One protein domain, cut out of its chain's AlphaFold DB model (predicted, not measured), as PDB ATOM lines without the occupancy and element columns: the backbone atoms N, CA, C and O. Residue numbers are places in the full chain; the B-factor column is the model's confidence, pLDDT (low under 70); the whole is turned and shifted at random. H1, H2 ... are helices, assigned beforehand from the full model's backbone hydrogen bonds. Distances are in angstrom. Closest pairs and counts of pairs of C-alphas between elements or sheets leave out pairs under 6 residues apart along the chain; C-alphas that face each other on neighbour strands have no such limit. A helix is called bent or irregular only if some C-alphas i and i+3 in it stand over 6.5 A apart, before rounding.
ATOM      1  N   LYS A 210       7.078   6.784  11.540       87.00
ATOM      2  CA  LYS A 210       8.110   5.770  11.745       87.00
ATOM      3  C   LYS A 210       7.559   4.372  11.486       87.00
ATOM      4  O   LYS A 210       8.143   3.648  10.690       87.00
ATOM      5  N   ASN A 211       6.437   4.017  12.111       85.62
ATOM      6  CA  ASN A 211       5.824   2.701  11.932       85.62
ATOM      7  C   ASN A 211       5.395   2.471  10.476       85.62
ATOM      8  O   ASN A 211       5.554   1.366   9.961       85.62
ATOM      9  N   LEU A 212       4.896   3.511   9.796       82.38
ATOM     10  CA  LEU A 212       4.595   3.441   8.366       82.38
ATOM     11  C   LEU A 212       5.858   3.182   7.539       82.38
ATOM     12  O   LEU A 212       5.872   2.251   6.739       82.38
ATOM     13  N   VAL A 213       6.922   3.961   7.749       81.19
ATOM     14  CA  VAL A 213       8.190   3.826   7.016       81.19
ATOM     15  C   VAL A 213       8.838   2.460   7.280       81.19
ATOM     16  O   VAL A 213       9.254   1.799   6.329       81.19
ATOM     17  N   ASP A 214       8.862   1.985   8.526       82.50
ATOM     18  CA  ASP A 214       9.368   0.650   8.870       82.50
ATOM     19  C   ASP A 214       8.558  -0.461   8.179       82.50
ATOM     20  O   ASP A 214       9.144  -1.364   7.575       82.50
ATOM     21  N   GLY A 215       7.225  -0.340   8.156       79.44
ATOM     22  CA  GLY A 215       6.346  -1.253   7.423       79.44
ATOM     23  C   GLY A 215       6.594  -1.252   5.909       79.44
ATOM     24  O   GLY A 215       6.631  -2.321   5.291       79.44
ATOM     25  N   THR A 216       6.846  -0.081   5.303       75.81
ATOM     26  CA  THR A 216       7.213  -0.009   3.873       75.81
ATOM     27  C   THR A 216       8.515  -0.758   3.603       75.81
ATOM     28  O   THR A 216       8.602  -1.525   2.642       75.81
ATOM     29  N   GLY A 217       9.481  -0.616   4.514       67.00
ATOM     30  CA  GLY A 217      10.776  -1.269   4.495       67.00
ATOM     31  C   GLY A 217      10.699  -2.795   4.348       67.00
ATOM     32  O   GLY A 217      11.434  -3.397   3.567       67.00
ATOM     33  N   GLU A 218       9.837  -3.441   5.129       72.38
ATOM     34  CA  GLU A 218       9.682  -4.903   5.132       72.38
ATOM     35  C   GLU A 218       8.922  -5.424   3.901       72.38
ATOM     36  O   GLU A 218       9.190  -6.526   3.412       72.38
ATOM     37  N   SER A 219       8.015  -4.610   3.352       59.94
ATOM     38  CA  SER A 219       7.184  -4.969   2.196       59.94
ATOM     39  C   SER A 219       7.925  -4.991   0.850       59.94
ATOM     40  O   SER A 219       7.466  -5.655  -0.078       59.94
ATOM     41  N   LEU A 220       9.092  -4.339   0.746       54.25
ATOM     42  CA  LEU A 220       9.867  -4.172  -0.500       54.25
ATOM     43  C   LEU A 220      10.338  -5.478  -1.164       54.25
ATOM     44  O   LEU A 220      10.751  -5.457  -2.319       54.25
ATOM     45  N   SER A 221      10.239  -6.622  -0.480       56.56
ATOM     46  CA  SER A 221      10.483  -7.941  -1.086       56.56
ATOM     47  C   SER A 221       9.406  -8.366  -2.102       56.56
ATOM     48  O   SER A 221       9.604  -9.327  -2.847       56.56
ATOM     49  N   LYS A 222       8.265  -7.669  -2.154       58.22
ATOM     50  CA  LYS A 222       7.149  -7.918  -3.079       58.22
ATOM     51  C   LYS A 222       6.915  -6.661  -3.928       58.22
ATOM     52  O   LYS A 222       7.264  -5.569  -3.494       58.22
ATOM     53  N   LYS A 223       6.399  -6.829  -5.160       63.59
ATOM     54  CA  LYS A 223       6.160  -5.758  -6.160       63.59
ATOM     55  C   LYS A 223       5.806  -4.423  -5.492       63.59
ATOM     56  O   LYS A 223       4.878  -4.377  -4.694       63.59
ATOM     57  N   LYS A 224       6.555  -3.365  -5.823       61.94
ATOM     58  CA  LYS A 224       6.409  -2.048  -5.201       61.94
ATOM     59  C   LYS A 224       5.003  -1.500  -5.455       61.94
ATOM     60  O   LYS A 224       4.661  -1.193  -6.594       61.94
ATOM     61  N   ASP A 225       4.218  -1.368  -4.390       66.00
ATOM     62  CA  ASP A 225       2.928  -0.687  -4.435       66.00
ATOM     63  C   ASP A 225       3.146   0.830  -4.439       66.00
ATOM     64  O   ASP A 225       4.005   1.363  -3.727       66.00
ATOM     65  N   SER A 226       2.316   1.546  -5.200       67.94
ATOM     66  CA  SER A 226       2.291   3.016  -5.255       67.94
ATOM     67  C   SER A 226       2.026   3.673  -3.891       67.94
ATOM     68  O   SER A 226       2.074   4.894  -3.761       67.94
ATOM     69  N   SER A 227       1.704   2.895  -2.854       68.81
ATOM     70  CA  SER A 227       1.399   3.373  -1.502       68.81
ATOM     71  C   SER A 227       2.632   3.781  -0.725       68.81
ATOM     72  O   SER A 227       2.578   4.731   0.060       68.81
ATOM     73  N   ASN A 228       3.759   3.135  -1.013       77.00
ATOM     74  CA  ASN A 228       5.033   3.478  -0.406       77.00
ATOM     75  C   ASN A 228       5.464   4.896  -0.806       77.00
ATOM     76  O   ASN A 228       5.936   5.649   0.043       77.00
ATOM     77  N   ASP A 229       5.220   5.299  -2.056       77.31
ATOM     78  CA  ASP A 229       5.602   6.622  -2.562       77.31
ATOM     79  C   ASP A 229       4.899   7.768  -1.806       77.31
ATOM     80  O   ASP A 229       5.509   8.770  -1.429       77.31
ATOM     81  N   ASN A 230       3.621   7.574  -1.471       79.44
ATOM     82  CA  ASN A 230       2.833   8.544  -0.709       79.44
ATOM     83  C   ASN A 230       3.350   8.727   0.721       79.44
ATOM     84  O   ASN A 230       3.428   9.854   1.216       79.44
ATOM     85  N   ILE A 231       3.725   7.628   1.381       81.25
ATOM     86  CA  ILE A 231       4.304   7.657   2.731       81.25
ATOM     87  C   ILE A 231       5.622   8.435   2.710       81.25
ATOM     88  O   ILE A 231       5.842   9.305   3.561       81.25
ATOM     89  N   TRP A 232       6.468   8.189   1.706       82.75
ATOM     90  CA  TRP A 232       7.716   8.923   1.515       82.75
ATOM     91  C   TRP A 232       7.484  10.405   1.256       82.75
ATOM     92  O   TRP A 232       8.157  11.236   1.860       82.75
ATOM     93  N   ARG A 233       6.483  10.767   0.450       80.94
ATOM     94  CA  ARG A 233       6.152  12.171   0.185       80.94
ATOM     95  C   ARG A 233       5.691  12.934   1.426       80.94
ATOM     96  O   ARG A 233       6.104  14.072   1.638       80.94
ATOM     97  N   ILE A 234       4.869  12.315   2.272       79.69
ATOM     98  CA  ILE A 234       4.437  12.922   3.542       79.69
ATOM     99  C   ILE A 234       5.628  13.061   4.489       79.69
ATOM    100  O   ILE A 234       5.809  14.106   5.112       79.69
ATOM    101  N   THR A 235       6.460  12.023   4.568       82.81
ATOM    102  CA  THR A 235       7.670  12.020   5.396       82.81
ATOM    103  C   THR A 235       8.656  13.100   4.941       82.81
ATOM    104  O   THR A 235       9.204  13.819   5.775       82.81
ATOM    105  N   PHE A 236       8.822  13.277   3.627       83.94
ATOM    106  CA  PHE A 236       9.600  14.349   3.008       83.94
ATOM    107  C   PHE A 236       9.112  15.729   3.448       83.94
ATOM    108  O   PHE A 236       9.896  16.504   3.991       83.94
ATOM    109  N   GLU A 237       7.825  16.035   3.256       81.31
ATOM    110  CA  GLU A 237       7.255  17.337   3.627       81.31
ATOM    111  C   GLU A 237       7.337  17.588   5.141       81.31
ATOM    112  O   GLU A 237       7.622  18.706   5.578       81.31
ATOM    113  N   PHE A 238       7.163  16.540   5.952       82.50
ATOM    114  CA  PHE A 238       7.321  16.621   7.401       82.50
ATOM    115  C   PHE A 238       8.758  16.981   7.791       82.50
ATOM    116  O   PHE A 238       8.981  17.923   8.553       82.50
ATOM    117  N   LEU A 239       9.749  16.271   7.248       81.94
ATOM    118  CA  LEU A 239      11.156  16.554   7.513       81.94
ATOM    119  C   LEU A 239      11.547  17.942   6.987       81.94
ATOM    120  O   LEU A 239      12.209  18.688   7.705       81.94
ATOM    121  N   LYS A 240      11.081  18.341   5.797       82.69
ATOM    122  CA  LYS A 240      11.307  19.680   5.229       82.69
ATOM    123  C   LYS A 240      10.886  20.786   6.185       82.69
ATOM    124  O   LYS A 240      11.640  21.728   6.420       82.69
ATOM    125  N   LEU A 241       9.705  20.642   6.779       81.44
ATOM    126  CA  LEU A 241       9.174  21.619   7.716       81.44
ATOM    127  C   LEU A 241      10.092  21.816   8.930       81.44
ATOM    128  O   LEU A 241      10.290  22.945   9.372       81.44
ATOM    129  N   GLY A 242      10.662  20.742   9.479       78.44
ATOM    130  CA  GLY A 242      11.571  20.894  10.614       78.44
ATOM    131  C   GLY A 242      12.914  21.550  10.234       78.44
ATOM    132  O   GLY A 242      13.478  22.240  11.084       78.44
ATOM    133  N   ILE A 243      13.373  21.457   8.972       76.94
ATOM    134  CA  ILE A 243      14.517  22.246   8.464       76.94
ATOM    135  C   ILE A 243      14.150  23.721   8.424       76.94
ATOM    136  O   ILE A 243      14.860  24.534   9.010       76.94
ATOM    137  N   GLU A 244      13.028  24.067   7.782       81.75
ATOM    138  CA  GLU A 244      12.559  25.458   7.683       81.75
ATOM    139  C   GLU A 244      12.453  26.095   9.079       81.75
ATOM    140  O   GLU A 244      12.828  27.251   9.299       81.75
ATOM    141  N   LEU A 245      11.987  25.317  10.058       75.88
ATOM    142  CA  LEU A 245      11.916  25.746  11.448       75.88
ATOM    143  C   LEU A 245      13.297  25.902  12.084       75.88
ATOM    144  O   LEU A 245      13.539  26.932  12.712       75.88
ATOM    145  N   ALA A 246      14.207  24.945  11.900       72.56
ATOM    146  CA  ALA A 246      15.574  25.044  12.401       72.56
ATOM    147  C   ALA A 246      16.309  26.274  11.833       72.56
ATOM    148  O   ALA A 246      16.965  27.004  12.580       72.56
ATOM    149  N   GLU A 247      16.148  26.564  10.541       77.50
ATOM    150  CA  GLU A 247      16.731  27.740   9.886       77.50
ATOM    151  C   GLU A 247      16.123  29.052  10.390       77.50
ATOM    152  O   GLU A 247      16.862  29.975  10.752       77.50
ATOM    153  N   SER A 248      14.788  29.128  10.489       78.75
ATOM    154  CA  SER A 248      14.100  30.313  11.025       78.75
ATOM    155  C   SER A 248      14.517  30.617  12.470       78.75
ATOM    156  O   SER A 248      14.702  31.775  12.849       78.75
ATOM    157  N   GLN A 249      14.754  29.577  13.277       71.88
ATOM    158  CA  GLN A 249      15.207  29.720  14.657       71.88
ATOM    159  C   GLN A 249      16.680  30.122  14.748       71.88
ATOM    160  O   GLN A 249      17.015  30.961  15.588       71.88
ATOM    161  N   LYS A 250      17.548  29.623  13.857       69.94
ATOM    162  CA  LYS A 250      18.959  30.037  13.781       69.94
ATOM    163  C   LYS A 250      19.098  31.543  13.542       69.94
ATOM    164  O   LYS A 250      19.961  32.182  14.141       69.94
ATOM    165  N   GLN A 251      18.216  32.129  12.731       70.00
ATOM    166  CA  GLN A 251      18.173  33.580  12.507       70.00
ATOM    167  C   GLN A 251      17.747  34.363  13.760       70.00
ATOM    168  O   GLN A 251      18.203  35.486  13.969       70.00
ATOM    169  N   SER A 252      16.927  33.765  14.629       66.12
ATOM    170  CA  SER A 252      16.392  34.430  15.825       66.12
ATOM    171  C   SER A 252      17.366  34.525  17.011       66.12
ATOM    172  O   SER A 252      17.039  35.196  17.982       66.12
ATOM    173  N   LYS A 253      18.545  33.876  16.971       62.25
ATOM    174  CA  LYS A 253      19.544  33.766  18.069       62.25
ATOM    175  C   LYS A 253      19.038  33.210  19.420       62.25
ATOM    176  O   LYS A 253      19.857  32.979  20.304       62.25
ATOM    177  N   ILE A 254      17.735  32.983  19.597       52.59
ATOM    178  CA  ILE A 254      17.107  32.685  20.897       52.59
ATOM    179  C   ILE A 254      17.045  31.177  21.198       52.59
ATOM    180  O   ILE A 254      16.932  30.791  22.357       52.59
ATOM    181  N   PHE A 255      17.192  30.307  20.196       52.25
ATOM    182  CA  PHE A 255      17.178  28.854  20.387       52.25
ATOM    183  C   PHE A 255      18.500  28.226  19.944       52.25
ATOM    184  O   PHE A 255      18.822  28.198  18.757       52.25
ATOM    185  N   GLN A 256      19.261  27.687  20.900       57.56
ATOM    186  CA  GLN A 256      20.302  26.710  20.588       57.56
ATOM    187  C   GLN A 256      19.601  25.416  20.155       57.56
ATOM    188  O   GLN A 256      18.743  24.909  20.884       57.56
ATOM    189  N   LEU A 257      19.957  24.895  18.977       57.75
ATOM    190  CA  LEU A 257      19.571  23.575  18.462       57.75
ATOM    191  C   LEU A 257      20.222  22.478  19.320       57.75
ATOM    192  O   LEU A 257      21.059  21.713  18.872       57.75
ATOM    193  N   ASN A 258      19.897  22.449  20.608       64.38
ATOM    194  CA  ASN A 258      20.415  21.451  21.518       64.38
ATOM    195  C   ASN A 258      19.661  20.147  21.251       64.38
ATOM    196  O   ASN A 258      18.428  20.139  21.264       64.38
ATOM    197  N   SER A 259      20.382  19.040  21.075       63.50
ATOM    198  CA  SER A 259      19.830  17.680  20.956       63.50
ATOM    199  C   SER A 259      18.880  17.294  22.102       63.50
ATOM    200  O   SER A 259      18.092  16.356  21.983       63.50
ATOM    201  N   LYS A 260      18.905  18.049  23.209       65.06
ATOM    202  CA  LYS A 260      17.955  17.957  24.325       65.06
ATOM    203  C   LYS A 260      16.560  18.514  24.026       65.06
ATOM    204  O   LYS A 260      15.657  18.258  24.818       65.06
ATOM    205  N   ASN A 261      16.354  19.269  22.941       73.06
ATOM    206  CA  ASN A 261      15.026  19.747  22.573       73.06
ATOM    207  C   ASN A 261      14.175  18.551  22.104       73.06
ATOM    208  O   ASN A 261      14.475  17.942  21.073       73.06
ATOM    209  N   PRO A 262      13.110  18.203  22.839       69.94
ATOM    210  CA  PRO A 262      12.337  16.999  22.574       69.94
ATOM    211  C   PRO A 262      11.618  17.012  21.218       69.94
ATOM    212  O   PRO A 262      11.510  15.962  20.597       69.94
ATOM    213  N   VAL A 263      11.217  18.188  20.720       70.94
ATOM    214  CA  VAL A 263      10.670  18.375  19.362       70.94
ATOM    215  C   VAL A 263      11.694  17.953  18.308       70.94
ATOM    216  O   VAL A 263      11.375  17.286  17.328       70.94
ATOM    217  N   TRP A 264      12.951  18.335  18.527       73.06
ATOM    218  CA  TRP A 264      14.055  18.055  17.615       73.06
ATOM    219  C   TRP A 264      14.458  16.581  17.644       73.06
ATOM    220  O   TRP A 264      14.747  15.985  16.609       73.06
ATOM    221  N   LYS A 265      14.382  15.960  18.825       78.94
ATOM    222  CA  LYS A 265      14.567  14.517  18.988       78.94
ATOM    223  C   LYS A 265      13.571  13.716  18.141       78.94
ATOM    224  O   LYS A 265      13.970  12.707  17.569       78.94
ATOM    225  N   SER A 266      12.322  14.166  18.007       75.75
ATOM    226  CA  SER A 266      11.328  13.507  17.147       75.75
ATOM    227  C   SER A 266      11.754  13.528  15.670       75.75
ATOM    228  O   SER A 266      11.726  12.493  15.007       75.75
ATOM    229  N   PHE A 267      12.230  14.670  15.158       78.12
ATOM    230  CA  PHE A 267      12.745  14.755  13.784       78.12
ATOM    231  C   PHE A 267      13.969  13.855  13.566       78.12
ATOM    232  O   PHE A 267      14.018  13.139  12.569       78.12
ATOM    233  N   LEU A 268      14.904  13.814  14.523       77.81
ATOM    234  CA  LEU A 268      16.079  12.934  14.466       77.81
ATOM    235  C   LEU A 268      15.706  11.443  14.471       77.81
ATOM    236  O   LEU A 268      16.327  10.648  13.767       77.81
ATOM    237  N   ILE A 269      14.683  11.051  15.239       81.50
ATOM    238  CA  ILE A 269      14.179   9.672  15.242       81.50
ATOM    239  C   ILE A 269      13.637   9.313  13.859       81.50
ATOM    240  O   ILE A 269      14.055   8.299  13.297       81.50
ATOM    241  N   LEU A 270      12.766  10.151  13.287       77.25
ATOM    242  CA  LEU A 270      12.206   9.908  11.957       77.25
ATOM    243  C   LEU A 270      13.308   9.859  10.892       77.25
ATOM    244  O   LEU A 270      13.344   8.931  10.091       77.25
ATOM    245  N   GLN A 271      14.254  10.798  10.942       79.19
ATOM    246  CA  GLN A 271      15.426  10.829  10.072       79.19
ATOM    247  C   GLN A 271      16.230   9.525  10.149       79.19
ATOM    248  O   GLN A 271      16.586   8.972   9.114       79.19
ATOM    249  N   SER A 272      16.496   9.009  11.355       81.62
ATOM    250  CA  SER A 272      17.280   7.778  11.534       81.62
ATOM    251  C   SER A 272      16.594   6.543  10.941       81.62
ATOM    252  O   SER A 272      17.249   5.684  10.347       81.62
ATOM    253  N   VAL A 273      15.267   6.470  11.058       80.19
ATOM    254  CA  VAL A 273      14.441   5.387  10.508       80.19
ATOM    255  C   VAL A 273      14.419   5.460   8.989       80.19
ATOM    256  O   VAL A 273      14.633   4.458   8.305       80.19
ATOM    257  N   VAL A 274      14.212   6.667   8.468       75.38
ATOM    258  CA  VAL A 274      14.280   6.968   7.043       75.38
ATOM    259  C   VAL A 274      15.639   6.564   6.481       75.38
ATOM    260  O   VAL A 274      15.696   5.814   5.517       75.38
ATOM    261  N   GLU A 275      16.733   6.981   7.110       75.62
ATOM    262  CA  GLU A 275      18.092   6.674   6.666       75.62
ATOM    263  C   GLU A 275      18.361   5.167   6.646       75.62
ATOM    264  O   GLU A 275      18.875   4.645   5.657       75.62
ATOM    265  N   LYS A 276      17.973   4.444   7.704       82.56
ATOM    266  CA  LYS A 276      18.130   2.985   7.768       82.56
ATOM    267  C   LYS A 276      17.394   2.294   6.620       82.56
ATOM    268  O   LYS A 276      17.961   1.409   5.978       82.56
ATOM    269  N   ASN A 277      16.150   2.694   6.357       76.31
ATOM    270  CA  ASN A 277      15.355   2.104   5.285       76.31
ATOM    271  C   ASN A 277      15.891   2.483   3.903       76.31
ATOM    272  O   ASN A 277      16.020   1.604   3.059       76.31
ATOM    273  N   LEU A 278      16.302   3.734   3.699       74.12
ATOM    274  CA  LEU A 278      16.921   4.182   2.454       74.12
ATOM    275  C   LEU A 278      18.236   3.462   2.172       74.12
ATOM    276  O   LEU A 278      18.446   3.011   1.056       74.12
ATOM    277  N   ASN A 279      19.093   3.282   3.176       77.50
ATOM    278  CA  ASN A 279      20.350   2.562   2.996       77.50
ATOM    279  C   ASN A 279      20.117   1.104   2.580       77.50
ATOM    280  O   ASN A 279      20.829   0.600   1.712       77.50
ATOM    281  N   ARG A 280      19.106   0.442   3.161       82.06
ATOM    282  CA  ARG A 280      18.699  -0.908   2.748       82.06
ATOM    283  C   ARG A 280      18.177  -0.908   1.312       82.06
ATOM    284  O   ARG A 280      18.718  -1.627   0.483       82.06
ATOM    285  N   ILE A 281      17.192  -0.053   1.023       77.12
ATOM    286  CA  ILE A 281      16.572   0.096  -0.301       77.12
ATOM    287  C   ILE A 281      17.645   0.319  -1.368       77.12
ATOM    288  O   ILE A 281      17.711  -0.420  -2.343       77.12
ATOM    289  N   PHE A 282      18.522   1.301  -1.165       72.88
ATOM    290  CA  PHE A 282      19.564   1.621  -2.128       72.88
ATOM    291  C   PHE A 282      20.605   0.518  -2.250       72.88
ATOM    292  O   PHE A 282      21.036   0.262  -3.366       72.88
ATOM    293  N   SER A 283      21.007  -0.158  -1.167       80.69
ATOM    294  CA  SER A 283      21.941  -1.279  -1.314       80.69
ATOM    295  C   SER A 283      21.315  -2.407  -2.126       80.69
ATOM    296  O   SER A 283      21.962  -2.885  -3.050       80.69
ATOM    297  N   ASP A 284      20.066  -2.775  -1.839       81.88
ATOM    298  CA  ASP A 284      19.378  -3.870  -2.526       81.88
ATOM    299  C   ASP A 284      19.160  -3.550  -4.013       81.88
ATOM    300  O   ASP A 284      19.483  -4.372  -4.872       81.88
ATOM    301  N   ILE A 285      18.682  -2.339  -4.332       78.44
ATOM    302  CA  ILE A 285      18.517  -1.888  -5.724       78.44
ATOM    303  C   ILE A 285      19.866  -1.848  -6.416       78.44
ATOM    304  O   ILE A 285      20.018  -2.437  -7.476       78.44
ATOM    305  N   PHE A 286      20.860  -1.174  -5.834       77.62
ATOM    306  CA  PHE A 286      22.148  -1.009  -6.490       77.62
ATOM    307  C   PHE A 286      22.840  -2.349  -6.710       77.62
ATOM    308  O   PHE A 286      23.386  -2.569  -7.786       77.62
ATOM    309  N   ASP A 287      22.789  -3.266  -5.747       82.12
ATOM    310  CA  ASP A 287      23.384  -4.589  -5.905       82.12
ATOM    311  C   ASP A 287      22.648  -5.402  -6.983       82.12
ATOM    312  O   ASP A 287      23.303  -6.004  -7.837       82.12
ATOM    313  N   LYS A 288      21.309  -5.337  -7.030       83.44
ATOM    314  CA  LYS A 288      20.501  -5.961  -8.088       83.44
ATOM    315  C   LYS A 288      20.789  -5.354  -9.465       83.44
ATOM    316  O   LYS A 288      21.052  -6.087 -10.410       83.44
ATOM    317  N   SER A 289      20.816  -4.029  -9.582       76.75
ATOM    318  CA  SER A 289      21.124  -3.322 -10.827       76.75
ATOM    319  C   SER A 289      22.545  -3.608 -11.310       76.75
ATOM    320  O   SER A 289      22.762  -3.782 -12.504       76.75
ATOM    321  N   ILE A 290      23.527  -3.688 -10.403       78.44
ATOM    322  CA  ILE A 290      24.901  -4.082 -10.750       78.44
ATOM    323  C   ILE A 290      24.911  -5.502 -11.308       78.44
ATOM    324  O   ILE A 290      25.553  -5.728 -12.330       78.44
ATOM    325  N   GLN A 291      24.207  -6.440 -10.668       83.75
ATOM    326  CA  GLN A 291      24.104  -7.816 -11.154       83.75
ATOM    327  C   GLN A 291      23.422  -7.880 -12.524       83.75
ATOM    328  O   GLN A 291      23.945  -8.538 -13.417       83.75
ATOM    329  N   GLU A 292      22.318  -7.159 -12.730       81.12
ATOM    330  CA  GLU A 292      21.626  -7.105 -14.024       81.12
ATOM    331  C   GLU A 292      22.533  -6.550 -15.131       81.12
ATOM    332  O   GLU A 292      22.658  -7.178 -16.182       81.12
ATOM    333  N   ILE A 293      23.244  -5.445 -14.869       74.50
ATOM    334  CA  ILE A 293      24.212  -4.853 -15.810       74.50
ATOM    335  C   ILE A 293      25.379  -5.814 -16.097       74.50
ATOM    336  O   ILE A 293      25.885  -5.865 -17.215       74.50
ATOM    337  N   GLN A 294      25.841  -6.569 -15.095       80.69
ATOM    338  CA  GLN A 294      26.923  -7.547 -15.260       80.69
ATOM    339  C   GLN A 294      26.473  -8.801 -16.019       80.69
ATOM    340  O   GLN A 294      27.277  -9.397 -16.732       80.69
ATOM    341  N   CYS A 295      25.215  -9.214 -15.864       82.12
ATOM    342  CA  CYS A 295      24.648 -10.376 -16.540       82.12
ATOM    343  C   CYS A 295      24.182 -10.067 -17.970       82.12
ATOM    344  O   CYS A 295      24.118 -10.986 -18.791       82.12
ATOM    345  N   SER A 296      23.880  -8.806 -18.298       77.44
ATOM    346  CA  SER A 296      23.571  -8.390 -19.666       77.44
ATOM    347  C   SER A 296      24.849  -8.372 -20.518       77.44
ATOM    348  O   SER A 296      25.486  -7.336 -20.696       77.44
ATOM    349  N   ASN A 297      25.238  -9.533 -21.052       67.44
ATOM    350  CA  ASN A 297      26.347  -9.641 -22.012       67.44
ATOM    351  C   ASN A 297      26.046  -8.935 -23.347       67.44
ATOM    352  O   ASN A 297      26.964  -8.692 -24.130       67.44
ATOM    353  N   ASP A 298      24.776  -8.615 -23.611       68.88
ATOM    354  CA  ASP A 298      24.333  -8.009 -24.860       68.88
ATOM    355  C   ASP A 298      24.085  -6.506 -24.677       68.88
ATOM    356  O   ASP A 298      23.114  -6.076 -24.055       68.88
ATOM    357  N   SER A 299      24.975  -5.685 -25.242       58.75
ATOM    358  CA  SER A 299      24.910  -4.212 -25.160       58.75
ATOM    359  C   SER A 299      23.623  -3.595 -25.735       58.75
ATOM    360  O   SER A 299      23.340  -2.420 -25.491       58.75
ATOM    361  N   ASN A 300      22.836  -4.388 -26.468       63.19
ATOM    362  CA  ASN A 300      21.599  -3.972 -27.121       63.19
ATOM    363  C   ASN A 300      20.330  -4.249 -26.308       63.19
ATOM    364  O   ASN A 300      19.258  -3.810 -26.726       63.19
ATOM    365  N   ASP A 301      20.405  -4.951 -25.173       70.12
ATOM    366  CA  ASP A 301      19.208  -5.195 -24.371       70.12
ATOM    367  C   ASP A 301      18.769  -3.892 -23.679       70.12
ATOM    368  O   ASP A 301      19.332  -3.470 -22.676       70.12
ATOM    369  N   LEU A 302      17.783  -3.193 -24.247       68.94
ATOM    370  CA  LEU A 302      17.227  -1.959 -23.677       68.94
ATOM    371  C   LEU A 302      16.375  -2.223 -22.424       68.94
ATOM    372  O   LEU A 302      16.090  -1.293 -21.670       68.94
ATOM    373  N   LYS A 303      15.997  -3.479 -22.165       76.62
ATOM    374  CA  LYS A 303      15.026  -3.835 -21.129       76.62
ATOM    375  C   LYS A 303      15.523  -3.533 -19.721       76.62
ATOM    376  O   LYS A 303      14.758  -3.065 -18.882       76.62
ATOM    377  N   TRP A 304      16.810  -3.751 -19.455       74.62
ATOM    378  CA  TRP A 304      17.382  -3.412 -18.154       74.62
ATOM    379  C   TRP A 304      17.414  -1.892 -17.932       74.62
ATOM    380  O   TRP A 304      17.223  -1.452 -16.803       74.62
ATOM    381  N   LYS A 305      17.566  -1.073 -18.990       69.69
ATOM    382  CA  LYS A 305      17.515   0.400 -18.889       69.69
ATOM    383  C   LYS A 305      16.118   0.887 -18.526       69.69
ATOM    384  O   LYS A 305      15.986   1.748 -17.661       69.69
ATOM    385  N   GLU A 306      15.091   0.329 -19.162       73.06
ATOM    386  CA  GLU A 306      13.692   0.630 -18.839       73.06
ATOM    387  C   GLU A 306      13.360   0.211 -17.404       73.06
ATOM    388  O   GLU A 306      12.804   1.009 -16.652       73.06
ATOM    389  N   ASN A 307      13.781  -0.989 -16.990       75.44
ATOM    390  CA  ASN A 307      13.605  -1.464 -15.616       75.44
ATOM    391  C   ASN A 307      14.284  -0.543 -14.601       75.44
ATOM    392  O   ASN A 307      13.652  -0.161 -13.621       75.44
ATOM    393  N   LEU A 308      15.530  -0.138 -14.850       71.06
ATOM    394  CA  LEU A 308      16.264   0.784 -13.983       71.06
ATOM    395  C   LEU A 308      15.615   2.165 -13.933       71.06
ATOM    396  O   LEU A 308      15.469   2.727 -12.853       71.06
ATOM    397  N   SER A 309      15.196   2.705 -15.078       69.94
ATOM    398  CA  SER A 309      14.514   3.999 -15.141       69.94
ATOM    399  C   SER A 309      13.196   3.976 -14.364       69.94
ATOM    400  O   SER A 309      12.931   4.893 -13.582       69.94
ATOM    401  N   MET A 310      12.412   2.901 -14.514       73.88
ATOM    402  CA  MET A 310      11.192   2.672 -13.738       73.88
ATOM    403  C   MET A 310      11.497   2.506 -12.248       73.88
ATOM    404  O   MET A 310      10.855   3.160 -11.431       73.88
ATOM    405  N   GLU A 311      12.489   1.691 -11.877       73.81
ATOM    406  CA  GLU A 311      12.889   1.507 -10.480       73.81
ATOM    407  C   GLU A 311      13.300   2.851  -9.864       73.81
ATOM    408  O   GLU A 311      12.713   3.262  -8.867       73.81
ATOM    409  N   PHE A 312      14.207   3.608 -10.483       70.25
ATOM    410  CA  PHE A 312      14.612   4.925  -9.986       70.25
ATOM    411  C   PHE A 312      13.470   5.944  -9.933       70.25
ATOM    412  O   PHE A 312      13.434   6.753  -9.003       70.25
ATOM    413  N   ALA A 313      12.531   5.918 -10.884       70.75
ATOM    414  CA  ALA A 313      11.373   6.811 -10.869       70.75
ATOM    415  C   ALA A 313      10.524   6.558  -9.623       70.75
ATOM    416  O   ALA A 313      10.086   7.508  -8.973       70.75
ATOM    417  N   LEU A 314      10.389   5.285  -9.239       70.81
ATOM    418  CA  LEU A 314       9.710   4.910  -8.012       70.81
ATOM    419  C   LEU A 314      10.451   5.397  -6.761       70.81
ATOM    420  O   LEU A 314       9.792   5.537  -5.743       70.81
ATOM    421  N   TYR A 315      11.775   5.599  -6.788       72.81
ATOM    422  CA  TYR A 315      12.580   6.005  -5.619       72.81
ATOM    423  C   TYR A 315      12.913   7.507  -5.567       72.81
ATOM    424  O   TYR A 315      13.786   7.948  -4.814       72.81
ATOM    425  N   ASN A 316      12.259   8.329  -6.386       73.50
ATOM    426  CA  ASN A 316      12.561   9.757  -6.446       73.50
ATOM    427  C   ASN A 316      12.224  10.478  -5.127       73.50
ATOM    428  O   ASN A 316      12.983  11.330  -4.662       73.50
ATOM    429  N   ASN A 317      11.102  10.134  -4.492       74.94
ATOM    430  CA  ASN A 317      10.700  10.760  -3.232       74.94
ATOM    431  C   ASN A 317      11.590  10.307  -2.068       74.94
ATOM    432  O   ASN A 317      11.957  11.121  -1.223       74.94
ATOM    433  N   GLU A 318      12.037   9.056  -2.077       78.75
ATOM    434  CA  GLU A 318      13.059   8.494  -1.199       78.75
ATOM    435  C   GLU A 318      14.372   9.289  -1.278       78.75
ATOM    436  O   GLU A 318      14.888   9.752  -0.258       78.75
ATOM    437  N   LEU A 319      14.872   9.535  -2.494       70.00
ATOM    438  CA  LEU A 319      16.071  10.341  -2.753       70.00
ATOM    439  C   LEU A 319      15.909  11.796  -2.285       70.00
ATOM    440  O   LEU A 319      16.794  12.350  -1.627       70.00
ATOM    441  N   LYS A 320      14.762  12.423  -2.564       74.25
ATOM    442  CA  LYS A 320      14.451  13.773  -2.067       74.25
ATOM    443  C   LYS A 320      14.390  13.818  -0.539       74.25
ATOM    444  O   LYS A 320      14.898  14.763   0.064       74.25
ATOM    445  N   THR A 321      13.812  12.799   0.096       74.75
ATOM    446  CA  THR A 321      13.762  12.671   1.563       74.75
ATOM    447  C   THR A 321      15.163  12.557   2.133       74.75
ATOM    448  O   THR A 321      15.508  13.249   3.087       74.75
ATOM    449  N   TYR A 322      16.012  11.764   1.487       73.12
ATOM    450  CA  TYR A 322      17.408  11.643   1.863       73.12
ATOM    451  C   TYR A 322      18.154  12.976   1.822       73.12
ATOM    452  O   TYR A 322      18.860  13.321   2.765       73.12
ATOM    453  N   LYS A 323      17.950  13.760   0.757       73.31
ATOM    454  CA  LYS A 323      18.528  15.102   0.607       73.31
ATOM    455  C   LYS A 323      18.220  15.995   1.811       73.31
ATOM    456  O   LYS A 323      19.096  16.691   2.316       73.31
ATOM    457  N   ILE A 324      16.983  15.944   2.293       75.06
ATOM    458  CA  ILE A 324      16.544  16.675   3.484       75.06
ATOM    459  C   ILE A 324      17.235  16.132   4.738       75.06
ATOM    460  O   ILE A 324      17.789  16.909   5.512       75.06
ATOM    461  N   CYS A 325      17.281  14.813   4.930       72.12
ATOM    462  CA  CYS A 325      18.019  14.205   6.045       72.12
ATOM    463  C   CYS A 325      19.482  14.675   6.084       72.12
ATOM    464  O   CYS A 325      20.028  14.977   7.141       72.12
ATOM    465  N   LEU A 326      20.114  14.800   4.922       70.00
ATOM    466  CA  LEU A 326      21.466  15.322   4.807       70.00
ATOM    467  C   LEU A 326      21.565  16.792   5.244       70.00
ATOM    468  O   LEU A 326      22.419  17.144   6.058       70.00
ATOM    469  N   GLN A 327      20.655  17.648   4.786       74.06
ATOM    470  CA  GLN A 327      20.602  19.049   5.215       74.06
ATOM    471  C   GLN A 327      20.414  19.202   6.738       74.06
ATOM    472  O   GLN A 327      20.986  20.116   7.332       74.06
ATOM    473  N   TYR A 328      19.704  18.284   7.401       72.38
ATOM    474  CA  TYR A 328      19.633  18.257   8.869       72.38
ATOM    475  C   TYR A 328      20.990  18.036   9.535       72.38
ATOM    476  O   TYR A 328      21.300  18.714  10.517       72.38
ATOM    477  N   TYR A 329      21.811  17.126   9.003       71.62
ATOM    478  CA  TYR A 329      23.159  16.903   9.528       71.62
ATOM    479  C   TYR A 329      24.020  18.167   9.418       71.62
ATOM    480  O   TYR A 329      24.736  18.491  10.362       71.62
ATOM    481  N   HIS A 330      23.884  18.943   8.333       69.75
ATOM    482  CA  HIS A 330      24.570  20.237   8.197       69.75
ATOM    483  C   HIS A 330      24.235  21.212   9.334       69.75
ATOM    484  O   HIS A 330      25.094  21.952   9.821       69.75
ATOM    485  N   LEU A 331      22.960  21.256   9.724       71.69
ATOM    486  CA  LEU A 331      22.479  22.169  10.756       71.69
ATOM    487  C   LEU A 331      22.942  21.755  12.158       71.69
ATOM    488  O   LEU A 331      23.022  22.617  13.032       71.69
ATOM    489  N   ASN A 332      23.293  20.481  12.353       68.94
ATOM    490  CA  ASN A 332      23.626  19.887  13.644       68.94
ATOM    491  C   ASN A 332      25.120  19.541  13.765       68.94
ATOM    492  O   ASN A 332      25.489  18.385  13.963       68.94
ATOM    493  N   LYS A 333      25.990  20.553  13.629       61.69
ATOM    494  CA  LYS A 333      27.458  20.391  13.627       61.69
ATOM    495  C   LYS A 333      28.048  19.759  14.902       61.69
ATOM    496  O   LYS A 333      29.192  19.330  14.871       61.69
ATOM    497  N   ASP A 334      27.292  19.655  15.995       60.00
ATOM    498  CA  ASP A 334      27.823  19.272  17.312       60.00
ATOM    499  C   ASP A 334      28.091  17.758  17.494       60.00
ATOM    500  O   ASP A 334      28.642  17.354  18.517       60.00
ATOM    501  N   SER A 335      27.746  16.900  16.524       57.66
ATOM    502  CA  SER A 335      27.990  15.446  16.583       57.66
ATOM    503  C   SER A 335      28.868  14.932  15.434       57.66
ATOM    504  O   SER A 335      28.511  13.958  14.768       57.66
ATOM    505  N   GLU A 336      30.010  15.581  15.185       58.28
ATOM    506  CA  GLU A 336      30.935  15.271  14.075       58.28
ATOM    507  C   GLU A 336      31.231  13.765  13.926       58.28
ATOM    508  O   GLU A 336      31.128  13.219  12.831       58.28
ATOM    509  N   LEU A 337      31.493  13.054  15.028       60.72
ATOM    510  CA  LEU A 337      31.809  11.616  15.020       60.72
ATOM    511  C   LEU A 337      30.653  10.717  14.548       60.72
ATOM    512  O   LEU A 337      30.881   9.723  13.858       60.72
ATOM    513  N   GLU A 338      29.408  11.053  14.894       64.38
ATOM    514  CA  GLU A 338      28.242  10.259  14.481       64.38
ATOM    515  C   GLU A 338      27.891  10.518  13.009       64.38
ATOM    516  O   GLU A 338      27.507   9.598  12.282       64.38
ATOM    517  N   VAL A 339      28.107  11.758  12.549       62.88
ATOM    518  CA  VAL A 339      27.986  12.137  11.135       62.88
ATOM    519  C   VAL A 339      29.015  11.381  10.295       62.88
ATOM    520  O   VAL A 339      28.655  10.865   9.241       62.88
ATOM    521  N   ILE A 340      30.257  11.234  10.771       62.16
ATOM    522  CA  ILE A 340      31.324  10.498  10.067       62.16
ATOM    523  C   ILE A 340      30.988   9.004   9.926       62.16
ATOM    524  O   ILE A 340      31.100   8.440   8.834       62.16
ATOM    525  N   GLY A 341      30.533   8.355  11.004       69.06
ATOM    526  CA  GLY A 341      30.162   6.936  10.963       69.06
ATOM    527  C   GLY A 341      29.050   6.665   9.950       69.06
ATOM    528  O   GLY A 341      29.167   5.772   9.108       69.06
ATOM    529  N   LYS A 342      28.006   7.497   9.965       67.06
ATOM    530  CA  LYS A 342      26.910   7.419   8.994       67.06
ATOM    531  C   LYS A 342      27.380   7.754   7.588       67.06
ATOM    532  O   LYS A 342      27.055   7.016   6.664       67.06
ATOM    533  N   ALA A 343      28.243   8.756   7.436       63.25
ATOM    534  CA  ALA A 343      28.792   9.160   6.153       63.25
ATOM    535  C   ALA A 343      29.492   8.022   5.402       63.25
ATOM    536  O   ALA A 343      29.397   7.961   4.180       63.25
ATOM    537  N   SER A 344      30.145   7.092   6.101       67.62
ATOM    538  CA  SER A 344      30.817   5.951   5.465       67.62
ATOM    539  C   SER A 344      29.863   5.040   4.668       67.62
ATOM    540  O   SER A 344      30.172   4.666   3.533       67.62
ATOM    541  N   ASN A 345      28.670   4.753   5.202       70.19
ATOM    542  CA  ASN A 345      27.639   3.963   4.515       70.19
ATOM    543  C   ASN A 345      27.133   4.689   3.270       70.19
ATOM    544  O   ASN A 345      26.923   4.084   2.220       70.19
ATOM    545  N   ILE A 346      27.000   6.006   3.379       65.81
ATOM    546  CA  ILE A 346      26.562   6.864   2.286       65.81
ATOM    547  C   ILE A 346      27.636   6.904   1.206       65.81
ATOM    548  O   ILE A 346      27.327   6.639   0.057       65.81
ATOM    549  N   ILE A 347      28.909   7.119   1.548       67.44
ATOM    550  CA  ILE A 347      30.030   7.070   0.595       67.44
ATOM    551  C   ILE A 347      30.068   5.719  -0.132       67.44
ATOM    552  O   ILE A 347      30.305   5.685  -1.339       67.44
ATOM    553  N   SER A 348      29.795   4.613   0.567       76.62
ATOM    554  CA  SER A 348      29.683   3.283  -0.047       76.62
ATOM    555  C   SER A 348      28.537   3.217  -1.064       76.62
ATOM    556  O   SER A 348      28.761   2.835  -2.216       76.62
ATOM    557  N   LEU A 349      27.333   3.666  -0.691       69.75
ATOM    558  CA  LEU A 349      26.181   3.750  -1.598       69.75
ATOM    559  C   LEU A 349      26.453   4.679  -2.782       69.75
ATOM    560  O   LEU A 349      26.153   4.328  -3.920       69.75
ATOM    561  N   LEU A 350      27.090   5.822  -2.540       68.31
ATOM    562  CA  LEU A 350      27.483   6.763  -3.576       68.31
ATOM    563  C   LEU A 350      28.494   6.128  -4.525       68.31
ATOM    564  O   LEU A 350      28.320   6.215  -5.733       68.31
ATOM    565  N   SER A 351      29.491   5.406  -4.016       73.31
ATOM    566  CA  SER A 351      30.437   4.664  -4.850       73.31
ATOM    567  C   SER A 351      29.734   3.614  -5.716       73.31
ATOM    568  O   SER A 351      30.031   3.522  -6.909       73.31
ATOM    569  N   LYS A 352      28.768   2.864  -5.164       78.75
ATOM    570  CA  LYS A 352      27.934   1.923  -5.935       78.75
ATOM    571  C   LYS A 352      27.114   2.652  -7.004       78.75
ATOM    572  O   LYS A 352      27.144   2.255  -8.163       78.75
ATOM    573  N   SER A 353      26.465   3.756  -6.644       71.50
ATOM    574  CA  SER A 353      25.636   4.554  -7.552       71.50
ATOM    575  C   SER A 353      26.445   5.189  -8.691       71.50
ATOM    576  O   SER A 353      26.020   5.161  -9.843       71.50
ATOM    577  N   ILE A 354      27.660   5.670  -8.401       71.50
ATOM    578  CA  ILE A 354      28.608   6.191  -9.387       71.50
ATOM    579  C   ILE A 354      29.052   5.062 -10.305       71.50
ATOM    580  O   ILE A 354      29.086   5.259 -11.514       71.50
ATOM    581  N   LYS A 355      29.358   3.869  -9.774       76.38
ATOM    582  CA  LYS A 355      29.707   2.701 -10.599       76.38
ATOM    583  C   LYS A 355      28.564   2.314 -11.530       76.38
ATOM    584  O   LYS A 355      28.818   2.149 -12.716       76.38
ATOM    585  N   ILE A 356      27.335   2.220 -11.022       72.38
ATOM    586  CA  ILE A 356      26.144   1.911 -11.825       72.38
ATOM    587  C   ILE A 356      25.970   2.953 -12.904       72.38
ATOM    588  O   ILE A 356      25.944   2.604 -14.073       72.38
ATOM    589  N   THR A 357      25.938   4.227 -12.530       69.88
ATOM    590  CA  THR A 357      25.713   5.296 -13.495       69.88
ATOM    591  C   THR A 357      26.836   5.350 -14.523       69.88
ATOM    592  O   THR A 357      26.574   5.428 -15.710       69.88
ATOM    593  N   THR A 358      28.094   5.197 -14.111       72.62
ATOM    594  CA  THR A 358      29.226   5.106 -15.045       72.62
ATOM    595  C   THR A 358      29.072   3.914 -15.992       72.62
ATOM    596  O   THR A 358      29.364   4.038 -17.177       72.62
ATOM    597  N   SER A 359      28.602   2.762 -15.506       74.00
ATOM    598  CA  SER A 359      28.308   1.598 -16.349       74.00
ATOM    599  C   SER A 359      27.127   1.849 -17.289       74.00
ATOM    600  O   SER A 359      27.215   1.481 -18.458       74.00
ATOM    601  N   ILE A 360      26.071   2.532 -16.831       68.88
ATOM    602  CA  ILE A 360      24.944   2.973 -17.664       68.88
ATOM    603  C   ILE A 360      25.469   3.847 -18.797       68.88
ATOM    604  O   ILE A 360      25.239   3.531 -19.957       68.88
ATOM    605  N   LEU A 361      26.258   4.869 -18.468       69.44
ATOM    606  CA  LEU A 361      26.825   5.810 -19.433       69.44
ATOM    607  C   LEU A 361      27.796   5.137 -20.415       69.44
ATOM    608  O   LEU A 361      27.851   5.513 -21.581       69.44
ATOM    609  N   ARG A 362      28.565   4.134 -19.968       71.12
ATOM    610  CA  ARG A 362      29.491   3.381 -20.835       71.12
ATOM    611  C   ARG A 362      28.778   2.417 -21.777       71.12
ATOM    612  O   ARG A 362      29.218   2.251 -22.909       71.12
ATOM    613  N   THR A 363      27.721   1.759 -21.307       65.50
ATOM    614  CA  THR A 363      26.922   0.816 -22.110       65.50
ATOM    615  C   THR A 363      25.971   1.551 -23.051       65.50
ATOM    616  O   THR A 363      25.709   1.094 -24.162       65.50
ATOM    617  N   SER A 364      25.500   2.735 -22.661       60.00
ATOM    618  CA  SER A 364      24.839   3.677 -23.549       60.00
ATOM    619  C   SER A 364      25.883   4.343 -24.447       60.00
ATOM    620  O   SER A 364      26.286   5.483 -24.235       60.00
ATOM    621  N   SER A 365      26.338   3.639 -25.481       53.09
ATOM    622  CA  SER A 365      26.956   4.299 -26.630       53.09
ATOM    623  C   SER A 365      25.887   5.172 -27.321       53.09
ATOM    624  O   SER A 365      25.270   4.792 -28.308       53.09
ATOM    625  N   LEU A 366      25.619   6.341 -26.729       52.34
ATOM    626  CA  LEU A 366      24.585   7.342 -27.040       52.34
ATOM    627  C   LEU A 366      24.810   8.047 -28.385       52.34
ATOM    628  O   LEU A 366      24.549   9.232 -28.537       52.34
ATOM    629  N   LYS A 367      25.340   7.354 -29.394       51.28
ATOM    630  CA  LYS A 367      25.696   8.015 -30.649       51.28
ATOM    631  C   LYS A 367      24.518   8.251 -31.597       51.28
ATOM    632  O   LYS A 367      24.729   8.994 -32.548       51.28
ATOM    633  N   THR A 368      23.318   7.684 -31.401       50.53
ATOM    634  CA  THR A 368      22.300   7.755 -32.478       50.53
ATOM    635  C   THR A 368      20.807   7.732 -32.127       50.53
ATOM    636  O   THR A 368      20.018   7.896 -33.057       50.53
ATOM    637  N   SER A 369      20.345   7.568 -30.880       52.00
ATOM    638  CA  SER A 369      18.891   7.507 -30.621       52.00
ATOM    639  C   SER A 369      18.404   8.437 -29.505       52.00
ATOM    640  O   SER A 369      18.636   8.208 -28.320       52.00
ATOM    641  N   ASN A 370      17.655   9.472 -29.908       56.44
ATOM    642  CA  ASN A 370      16.863  10.364 -29.051       56.44
ATOM    643  C   ASN A 370      15.669   9.613 -28.427       56.44
ATOM    644  O   ASN A 370      14.512   9.927 -28.708       56.44
ATOM    645  N   THR A 371      15.906   8.568 -27.637       61.00
ATOM    646  CA  THR A 371      14.819   7.888 -26.926       61.00
ATOM    647  C   THR A 371      14.519   8.612 -25.614       61.00
ATOM    648  O   THR A 371      15.415   8.882 -24.817       61.00
ATOM    649  N   LEU A 372      13.234   8.885 -25.370       58.53
ATOM    650  CA  LEU A 372      12.685   9.493 -24.145       58.53
ATOM    651  C   LEU A 372      13.225   8.844 -22.850       58.53
ATOM    652  O   LEU A 372      13.384   9.511 -21.831       58.53
ATOM    653  N   GLY A 373      13.560   7.549 -22.894       65.69
ATOM    654  CA  GLY A 373      14.126   6.810 -21.761       65.69
ATOM    655  C   GLY A 373      15.510   7.295 -21.311       65.69
ATOM    656  O   GLY A 373      15.811   7.234 -20.118       65.69
ATOM    657  N   ASN A 374      16.332   7.830 -22.222       69.19
ATOM    658  CA  ASN A 374      17.641   8.372 -21.857       69.19
ATOM    659  C   ASN A 374      17.483   9.640 -21.011       69.19
ATOM    660  O   ASN A 374      18.157   9.766 -19.995       69.19
ATOM    661  N   GLU A 375      16.543  10.527 -21.354       73.44
ATOM    662  CA  GLU A 375      16.315  11.770 -20.605       73.44
ATOM    663  C   GLU A 375      15.892  11.502 -19.152       73.44
ATOM    664  O   GLU A 375      16.384  12.153 -18.230       73.44
ATOM    665  N   VAL A 376      15.022  10.511 -18.918       72.00
ATOM    666  CA  VAL A 376      14.560  10.159 -17.563       72.00
ATOM    667  C   VAL A 376      15.706   9.612 -16.715       72.00
ATOM    668  O   VAL A 376      15.913  10.081 -15.593       72.00
ATOM    669  N   ALA A 377      16.479   8.660 -17.249       70.00
ATOM    670  CA  ALA A 377      17.651   8.121 -16.559       70.00
ATOM    671  C   ALA A 377      18.672   9.228 -16.253       70.00
ATOM    672  O   ALA A 377      19.200   9.319 -15.147       70.00
ATOM    673  N   LEU A 378      18.893  10.129 -17.208       72.38
ATOM    674  CA  LEU A 378      19.785  11.274 -17.084       72.38
ATOM    675  C   LEU A 378      19.316  12.282 -16.018       72.38
ATOM    676  O   LEU A 378      20.110  12.660 -15.156       72.38
ATOM    677  N   ARG A 379      18.026  12.648 -15.982       76.31
ATOM    678  CA  ARG A 379      17.436  13.472 -14.905       76.31
ATOM    679  C   ARG A 379      17.625  12.826 -13.532       76.31
ATOM    680  O   ARG A 379      17.951  13.511 -12.564       76.31
ATOM    681  N   GLN A 380      17.474  11.508 -13.432       73.19
ATOM    682  CA  GLN A 380      17.710  10.777 -12.182       73.19
ATOM    683  C   GLN A 380      19.190  10.809 -11.773       73.19
ATOM    684  O   GLN A 380      19.490  11.013 -10.596       73.19
ATOM    685  N   CYS A 381      20.118  10.696 -12.730       73.38
ATOM    686  CA  CYS A 381      21.554  10.848 -12.480       73.38
ATOM    687  C   CYS A 381      21.893  12.249 -11.952       73.38
ATOM    688  O   CYS A 381      22.695  12.375 -11.028       73.38
ATOM    689  N   ILE A 382      21.252  13.290 -12.490       75.00
ATOM    690  CA  ILE A 382      21.390  14.678 -12.022       75.00
ATOM    691  C   ILE A 382      20.852  14.829 -10.592       75.00
ATOM    692  O   ILE A 382      21.525  15.414  -9.747       75.00
ATOM    693  N   ILE A 383      19.690  14.250 -10.270       74.94
ATOM    694  CA  ILE A 383      19.138  14.267  -8.901       74.94
ATOM    695  C   ILE A 383      20.092  13.572  -7.922       74.94
ATOM    696  O   ILE A 383      20.416  14.128  -6.869       74.94
ATOM    697  N   LEU A 384      20.580  12.384  -8.280       72.19
ATOM    698  CA  LEU A 384      21.540  11.622  -7.486       72.19
ATOM    699  C   LEU A 384      22.845  12.410  -7.283       72.19
ATOM    700  O   LEU A 384      23.348  12.507  -6.165       72.19
ATOM    701  N   LEU A 385      23.365  13.034  -8.341       74.44
ATOM    702  CA  LEU A 385      24.509  13.934  -8.258       74.44
ATOM    703  C   LEU A 385      24.236  15.133  -7.349       74.44
ATOM    704  O   LEU A 385      25.092  15.477  -6.544       74.44
ATOM    705  N   SER A 386      23.066  15.769  -7.434       76.56
ATOM    706  CA  SER A 386      22.719  16.897  -6.561       76.56
ATOM    707  C   SER A 386      22.776  16.480  -5.092       76.56
ATOM    708  O   SER A 386      23.304  17.223  -4.265       76.56
ATOM    709  N   ILE A 387      22.307  15.270  -4.781       71.31
ATOM    710  CA  ILE A 387      22.387  14.679  -3.442       71.31
ATOM    711  C   ILE A 387      23.845  14.432  -3.041       71.31
ATOM    712  O   ILE A 387      24.234  14.803  -1.936       71.31
ATOM    713  N   ILE A 388      24.663  13.867  -3.936       71.00
ATOM    714  CA  ILE A 388      26.106  13.664  -3.721       71.00
ATOM    715  C   ILE A 388      26.808  14.988  -3.404       71.00
ATOM    716  O   ILE A 388      27.639  15.053  -2.504       71.00
ATOM    717  N   ILE A 389      26.494  16.051  -4.139       72.25
ATOM    718  CA  ILE A 389      27.140  17.356  -3.984       72.25
ATOM    719  C   ILE A 389      26.779  17.978  -2.640       72.25
ATOM    720  O   ILE A 389      27.668  18.419  -1.909       72.25
ATOM    721  N   ASP A 390      25.490  17.980  -2.294       72.06
ATOM    722  CA  ASP A 390      25.046  18.472  -0.992       72.06
ATOM    723  C   ASP A 390      25.669  17.646   0.141       72.06
ATOM    724  O   ASP A 390      26.094  18.202   1.152       72.06
ATOM    725  N   PHE A 391      25.848  16.342  -0.066       68.44
ATOM    726  CA  PHE A 391      26.536  15.457   0.865       68.44
ATOM    727  C   PHE A 391      28.029  15.775   1.050       68.44
ATOM    728  O   PHE A 391      28.500  15.886   2.182       68.44
ATOM    729  N   ILE A 392      28.783  15.963  -0.039       68.50
ATOM    730  CA  ILE A 392      30.202  16.367   0.021       68.50
ATOM    731  C   ILE A 392      30.351  17.678   0.784       68.50
ATOM    732  O   ILE A 392      31.324  17.853   1.520       68.50
ATOM    733  N   HIS A 393      29.398  18.591   0.592       70.94
ATOM    734  CA  HIS A 393      29.384  19.863   1.293       70.94
ATOM    735  C   HIS A 393      29.155  19.684   2.798       70.94
ATOM    736  O   HIS A 393      29.848  20.301   3.598       70.94
ATOM    737  N   ILE A 394      28.244  18.794   3.194       65.81
ATOM    738  CA  ILE A 394      28.017  18.464   4.608       65.81
ATOM    739  C   ILE A 394      29.269  17.866   5.247       65.81
ATOM    740  O   ILE A 394      29.599  18.193   6.384       65.81
ATOM    741  N   ILE A 395      30.002  17.029   4.508       62.69
ATOM    742  CA  ILE A 395      31.214  16.346   4.986       62.69
ATOM    743  C   ILE A 395      32.458  17.095   4.523       62.69
ATOM    744  O   ILE A 395      33.448  16.530   4.045       62.69
ATOM    745  N   GLU A 396      32.452  18.413   4.704       62.59
ATOM    746  CA  GLU A 396      33.614  19.278   4.489       62.59
ATOM    747  C   GLU A 396      34.910  18.751   5.152       62.59
ATOM    748  O   GLU A 396      35.999  19.141   4.737       62.59
ATOM    749  N   TYR A 397      34.820  17.793   6.083       55.81
ATOM    750  CA  TYR A 397      35.925  17.315   6.905       55.81
ATOM    751  C   TYR A 397      36.797  16.165   6.343       55.81
ATOM    752  O   TYR A 397      38.011  16.261   6.472       55.81
ATOM    753  N   GLU A 398      36.284  15.121   5.663       62.00
ATOM    754  CA  GLU A 398      37.111  13.898   5.416       62.00
ATOM    755  C   GLU A 398      36.890  13.150   4.084       62.00
ATOM    756  O   GLU A 398      37.237  11.976   3.948       62.00
ATOM    757  N   CYS A 399      36.346  13.791   3.044       70.19
ATOM    758  CA  CYS A 399      36.355  13.143   1.730       70.19
ATOM    759  C   CYS A 399      37.812  12.941   1.279       70.19
ATOM    760  O   CYS A 399      38.516  13.922   1.028       70.19
ATOM    761  N   ASN A 400      38.258  11.684   1.165       82.06
ATOM    762  CA  ASN A 400      39.597  11.392   0.659       82.06
ATOM    763  C   ASN A 400      39.751  11.933  -0.777       82.06
ATOM    764  O   ASN A 400      38.775  12.049  -1.531       82.06
TER     765      ASN A 400
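This is residues 210 to 400 of the 750 residues of the protein "Urb2/Npa2 family-domain-containing protein" of Glomus cerebriforme (UniProt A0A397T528). This is an elongated up-and-down bundle of H1, H2, H3, H5, H6 and H7, neighbours in that list running against each other. H2, H5 and H7 make a row with H5 in between; H3 crosses H2 and H5 steeply and has H6 side by side with it, while short H1 packs on H3 and H4 folds back along H3's last part. The printed part has 191 residues, with seven named helices in order H1 to H7 and no named strand: all helix. It is compact, with a radius of gyration of the C-alphas of 18.2 A and spans of 60 by 37 by 28 A.

H1, residues 210 to 219, touches the hub H3, residues 262 to 295, closest at C-alphas 217 and 277, 5.7 A. H2, residues 226 to 251, touches H5, residues 316 to 331, at a shallow tilt of 22 degrees, closest at C-alphas 236 and 321, 4.7 A. H4, residues 303 to 314, only just touches H3, with 3 pairs of C-alphas within 8 A, closest at 292 and 304, 7.0 A; they form a hairpin. H6, residues 333 to 363, touches H3 with residues 345 to 359 alone, closest at C-alphas 356 and 290, 6.2 A. H7, residues 372 to 394, touches H5, closest at C-alphas 394 and 330, 5.3 A. Every O i to N i+4 pair is within hydrogen-bond range in H1, H4, H5 and H7; H2 has 21 of 22, H3 29 of 30, H6 24 of 27.

H1 begins at C-alpha 210 (8.110, 5.770, 11.745); H7 ends at C-alpha 394 (28.017, 18.464, 4.608). H3 is 49.3 A long, H2 38.8 A, H7 33.8 A. H6, 40.8 A, is irregular: C-alphas 334 and 337 are 8.9 A apart.

The C-alphas farthest apart, Ile 254 and Asp 298, are 61.7 A apart. The printed part has no cut and no long link. Residues 367 to 372 stand free. Mean pLDDT of the printed part is 71.6; 68 residues are under 70, among them 252 to 260 and 363 to 374.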